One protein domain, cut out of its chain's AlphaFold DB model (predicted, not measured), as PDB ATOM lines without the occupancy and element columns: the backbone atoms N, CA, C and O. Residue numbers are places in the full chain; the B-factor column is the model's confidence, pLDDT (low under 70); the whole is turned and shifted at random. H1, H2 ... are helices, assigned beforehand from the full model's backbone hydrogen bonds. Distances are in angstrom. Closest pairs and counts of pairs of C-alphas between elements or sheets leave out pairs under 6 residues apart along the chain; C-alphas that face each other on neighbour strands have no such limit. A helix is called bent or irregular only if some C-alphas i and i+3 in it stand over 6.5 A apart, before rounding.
ATOM      1  N   VAL A 302     178.650 202.674 152.625       72.62
ATOM      2  CA  VAL A 302     178.339 203.738 151.649       72.62
ATOM      3  C   VAL A 302     177.580 203.194 150.435       72.62
ATOM      4  O   VAL A 302     176.595 203.788 150.015       72.62
ATOM      5  N   LYS A 303     177.976 202.042 149.887       74.94
ATOM      6  CA  LYS A 303     177.308 201.456 148.720       74.94
ATOM      7  C   LYS A 303     176.016 200.726 149.084       74.94
ATOM      8  O   LYS A 303     175.052 200.818 148.329       74.94
ATOM      9  N   ARG A 304     175.962 200.062 150.246       76.19
ATOM     10  CA  ARG A 304     174.739 199.408 150.761       76.19
ATOM     11  C   ARG A 304     173.604 200.402 151.014       76.19
ATOM     12  O   ARG A 304     172.457 200.087 150.739       76.19
ATOM     13  N   SER A 305     173.938 201.614 151.453       73.50
ATOM     14  CA  SER A 305     172.984 202.725 151.609       73.50
ATOM     15  C   SER A 305     172.670 203.466 150.297       73.50
ATOM     16  O   SER A 305     171.932 204.451 150.297       73.50
ATOM     17  N   GLY A 306     173.237 203.038 149.162       81.75
ATOM     18  CA  GLY A 306     173.045 203.681 147.860       81.75
ATOM     19  C   GLY A 306     173.738 205.043 147.711       81.75
ATOM     20  O   GLY A 306     173.357 205.822 146.833       81.75
ATOM     21  N   ALA A 307     174.720 205.357 148.563       80.62
ATOM     22  CA  ALA A 307     175.547 206.561 148.499       80.62
ATOM     23  C   ALA A 307     176.872 206.318 147.739       80.62
ATOM     24  O   ALA A 307     177.226 205.202 147.361       80.62
ATOM     25  N   SER A 308     177.628 207.391 147.475       83.19
ATOM     26  CA  SER A 308     178.946 207.313 146.828       83.19
ATOM     27  C   SER A 308     179.849 208.454 147.281       83.19
ATOM     28  O   SER A 308     179.435 209.609 147.248       83.19
ATOM     29  N   CYS A 309     181.112 208.160 147.605       79.12
ATOM     30  CA  CYS A 309     182.101 209.192 147.942       79.12
ATOM     31  C   CYS A 309     182.728 209.895 146.711       79.12
ATOM     32  O   CYS A 309     183.707 210.636 146.846       79.12
ATOM     33  N   LYS A 310     182.195 209.678 145.497       82.00
ATOM     34  CA  LYS A 310     182.636 210.360 144.265       82.00
ATOM     35  C   LYS A 310     182.069 211.786 144.189       82.00
ATOM     36  O   LYS A 310     180.856 211.961 144.283       82.00
ATOM     37  N   GLY A 311     182.923 212.780 143.936       82.44
ATOM     38  CA  GLY A 311     182.555 214.205 143.831       82.44
ATOM     39  C   GLY A 311     183.345 215.110 144.783       82.44
ATOM     40  O   GLY A 311     184.113 214.610 145.614       82.44
ATOM     41  N   SER A 312     183.191 216.429 144.648       86.88
ATOM     42  CA  SER A 312     183.784 217.410 145.571       86.88
ATOM     43  C   SER A 312     183.067 217.411 146.931       86.88
ATOM     44  O   SER A 312     181.974 216.862 147.071       86.88
ATOM     45  N   VAL A 313     183.663 218.037 147.957       78.31
ATOM     46  CA  VAL A 313     183.018 218.203 149.279       78.31
ATOM     47  C   VAL A 313     181.665 218.913 149.137       78.31
ATOM     48  O   VAL A 313     180.685 218.506 149.763       78.31
ATOM     49  N   THR A 314     181.588 219.923 148.270       87.38
ATOM     50  CA  THR A 314     180.356 220.667 147.976       87.38
ATOM     51  C   THR A 314     179.303 219.778 147.315       87.38
ATOM     52  O   THR A 314     178.152 219.772 147.757       87.38
ATOM     53  N   ASP A 315     179.690 218.953 146.336       88.00
ATOM     54  CA  ASP A 315     178.768 218.026 145.660       88.00
ATOM     55  C   ASP A 315     178.207 216.976 146.618       88.00
ATOM     56  O   ASP A 315     177.013 216.671 146.594       88.00
ATOM     57  N   LEU A 316     179.059 216.430 147.490       83.75
ATOM     58  CA  LEU A 316     178.661 215.445 148.492       83.75
ATOM     59  C   LEU A 316     177.685 216.057 149.505       83.75
ATOM     60  O   LEU A 316     176.664 215.445 149.816       83.75
ATOM     61  N   ARG A 317     177.920 217.299 149.949       84.19
ATOM     62  CA  ARG A 317     176.986 218.033 150.820       84.19
ATOM     63  C   ARG A 317     175.662 218.355 150.118       84.19
ATOM     64  O   ARG A 317     174.613 218.256 150.751       84.19
ATOM     65  N   LYS A 318     175.675 218.682 148.820       91.44
ATOM     66  CA  LYS A 318     174.453 218.899 148.018       91.44
ATOM     67  C   LYS A 318     173.639 217.608 147.871       91.44
ATOM     68  O   LYS A 318     172.430 217.622 148.075       91.44
ATOM     69  N   ARG A 319     174.297 216.472 147.611       88.38
ATOM     70  CA  ARG A 319     173.649 215.145 147.563       88.38
ATOM     71  C   ARG A 319     173.100 214.705 148.919       88.38
ATOM     72  O   ARG A 319     172.035 214.094 148.953       88.38
ATOM     73  N   ALA A 320     173.774 215.051 150.016       83.62
ATOM     74  CA  ALA A 320     173.273 214.805 151.366       83.62
ATOM     75  C   ALA A 320     171.959 215.557 151.633       83.62
ATOM     76  O   ALA A 320     171.017 214.959 152.141       83.62
ATOM     77  N   LYS A 321     171.870 216.839 151.239       85.31
ATOM     78  CA  LYS A 321     170.644 217.650 151.380       85.31
ATOM     79  C   LYS A 321     169.451 217.070 150.613       85.31
ATOM     80  O   LYS A 321     168.334 217.157 151.102       85.31
ATOM     81  N   ASN A 322     169.704 216.443 149.464       88.25
ATOM     82  CA  ASN A 322     168.675 215.849 148.602       88.25
ATOM     83  C   ASN A 322     168.442 214.346 148.870       88.25
ATOM     84  O   ASN A 322     167.838 213.662 148.050       88.25
ATOM     85  N   SER A 323     168.963 213.810 149.977       86.00
ATOM     86  CA  SER A 323     168.777 212.417 150.400       86.00
ATOM     87  C   SER A 323     168.163 212.372 151.802       86.00
ATOM     88  O   SER A 323     168.225 213.345 152.549       86.00
ATOM     89  N   SER A 324     167.628 211.224 152.207       79.12
ATOM     90  CA  SER A 324     167.106 210.993 153.559       79.12
ATOM     91  C   SER A 324     167.734 209.747 154.197       79.12
ATOM     92  O   SER A 324     168.438 208.979 153.535       79.12
ATOM     93  N   GLY A 325     167.540 209.587 155.510       81.19
ATOM     94  CA  GLY A 325     167.976 208.408 156.263       81.19
ATOM     95  C   GLY A 325     169.479 208.112 156.180       81.19
ATOM     96  O   GLY A 325     170.324 209.013 156.193       81.19
ATOM     97  N   GLU A 326     169.817 206.828 156.079       71.69
ATOM     98  CA  GLU A 326     171.200 206.333 156.098       71.69
ATOM     99  C   GLU A 326     172.033 206.833 154.902       71.69
ATOM    100  O   GLU A 326     173.210 207.169 155.047       71.69
ATOM    101  N   LYS A 327     171.406 207.004 153.730       81.00
ATOM    102  CA  LYS A 327     172.049 207.550 152.524       81.00
ATOM    103  C   LYS A 327     172.555 208.982 152.734       81.00
ATOM    104  O   LYS A 327     173.661 209.322 152.307       81.00
ATOM    105  N   ARG A 328     171.778 209.819 153.434       80.06
ATOM    106  CA  ARG A 328     172.180 211.188 153.805       80.06
ATOM    107  C   ARG A 328     173.365 211.185 154.767       80.06
ATOM    108  O   ARG A 328     174.321 211.930 154.545       80.06
ATOM    109  N   ALA A 329     173.330 210.333 155.792       68.06
ATOM    110  CA  ALA A 329     174.423 210.198 156.757       68.06
ATOM    111  C   ALA A 329     175.745 209.801 156.071       68.06
ATOM    112  O   ALA A 329     176.792 210.387 156.353       68.06
ATOM    113  N   MET A 330     175.693 208.885 155.100       79.50
ATOM    114  CA  MET A 330     176.882 208.447 154.361       79.50
ATOM    115  C   MET A 330     177.468 209.533 153.448       79.50
ATOM    116  O   MET A 330     178.690 209.653 153.357       79.50
ATOM    117  N   TYR A 331     176.646 210.385 152.825       79.00
ATOM    118  CA  TYR A 331     177.170 211.535 152.075       79.00
ATOM    119  C   TYR A 331     177.852 212.574 152.977       79.00
ATOM    120  O   TYR A 331     178.889 213.118 152.587       79.00
ATOM    121  N   HIS A 332     177.328 212.819 154.184       72.19
ATOM    122  CA  HIS A 332     177.993 213.675 155.175       72.19
ATOM    123  C   HIS A 332     179.342 213.093 155.615       72.19
ATOM    124  O   HIS A 332     180.341 213.814 155.629       72.19
ATOM    125  N   TRP A 333     179.395 211.787 155.883       73.56
ATOM    126  CA  TRP A 333     180.635 211.083 156.209       73.56
ATOM    127  C   TRP A 333     181.679 211.199 155.084       73.56
ATOM    128  O   TRP A 333     182.802 211.639 155.333       73.56
ATOM    129  N   CYS A 334     181.303 210.925 153.825       75.31
ATOM    130  CA  CYS A 334     182.201 211.073 152.670       75.31
ATOM    131  C   CYS A 334     182.743 212.511 152.518       75.31
ATOM    132  O   CYS A 334     183.901 212.699 152.141       75.31
ATOM    133  N   ALA A 335     181.912 213.530 152.773       73.69
ATOM    134  CA  ALA A 335     182.314 214.932 152.682       73.69
ATOM    135  C   ALA A 335     183.340 215.298 153.766       73.69
ATOM    136  O   ALA A 335     184.346 215.937 153.458       73.69
ATOM    137  N   ASN A 336     183.115 214.842 155.002       69.38
ATOM    138  CA  ASN A 336     183.991 215.111 156.144       69.38
ATOM    139  C   ASN A 336     185.359 214.425 155.996       69.38
ATOM    140  O   ASN A 336     186.392 215.047 156.243       69.38
ATOM    141  N   MET A 337     185.379 213.186 155.490       64.06
ATOM    142  CA  MET A 337     186.624 212.470 155.177       64.06
ATOM    143  C   MET A 337     187.465 213.187 154.112       64.06
ATOM    144  O   MET A 337     188.692 213.111 154.134       64.06
ATOM    145  N   LYS A 338     186.824 213.897 153.173       70.38
ATOM    146  CA  LYS A 338     187.524 214.683 152.147       70.38
ATOM    147  C   LYS A 338     187.970 216.060 152.628       70.38
ATOM    148  O   LYS A 338     189.006 216.528 152.165       70.38
ATOM    149  N   SER A 339     187.225 216.704 153.526       56.22
ATOM    150  CA  SER A 339     187.606 218.012 154.074       56.22
ATOM    151  C   SER A 339     188.748 217.935 155.091       56.22
ATOM    152  O   SER A 339     189.388 218.948 155.336       56.22
ATOM    153  N   GLY A 340     189.007 216.755 155.670       48.19
ATOM    154  CA  GLY A 340     190.034 216.537 156.695       48.19
ATOM    155  C   GLY A 340     191.462 216.290 156.192       48.19
ATOM    156  O   GLY A 340     192.330 215.989 157.006       48.19
ATOM    157  N   ARG A 341     191.750 216.386 154.884       47.34
ATOM    158  CA  ARG A 341     193.142 216.324 154.402       47.34
ATOM    159  C   ARG A 341     193.820 217.673 154.639       47.34
ATOM    160  O   ARG A 341     193.414 218.664 154.035       47.34
TER     161      ARG A 341
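AT A GLANCE: This is residues 302 to 341 of the 344 residues of an uncharacterized protein of Candidatus Marinimicrobia bacterium (UniProt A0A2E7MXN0). The model is a helical hairpin: a short helix, H1, and a longer one, H2, lie side by side and run opposite ways, joined by a tight turn. Residues 302 to 312, before H1, form a lead-in without a named helix, and residues 307 to 309 of it run along one side of the pair. The printed part has 40 residues with two named helices, H1 then H2, and no named strand; the class is all helix. It is compact, with a radius of gyration of the C-alphas of 8.9 A, and the C-alphas span 26 by 17 by 13 A.

HOW THE PARTS SIT: After residues 302 to 312 comes H1, residues 313 to 321, and after a tight link of 3 residues comes H2, residues 325 to 339. H1 and H2 form a helical hairpin. They touch, with 22 pairs of C-alphas within 8 A. The closest C-alphas of the two, those of Ala 320 and Arg 328, are 4.5 A apart. The helices stand at a shallow tilt of 14 degrees and run opposite ways, 8.2 A from centre to centre. In H1 and H2, every O i to N i+4 pair is within hydrogen-bond range.

IN THESE COORDINATES: The printed part begins with C-alpha 302 at (178.339, 203.738, 151.649). H1, 9 residues from Val 313 to Lys 321, begins with C-alpha 313 at (183.018, 218.203, 149.279) and is 12.6 A long from first to last C-alpha. H2, 15 residues from Gly 325 to Ser 339, measures 22.0 A in the same way and ends with C-alpha 339 at (187.606, 218.012, 154.074). Neither helix is bent.

THE WHOLE: The two C-alphas farthest apart, those of Ser 324 and Arg 341, are 26.6 A from each other. The printed part has no cut. The mean pLDDT of the printed part is 77.2; it is under 70 at residue 329, residues 336 to 337 and residues 339 to 341.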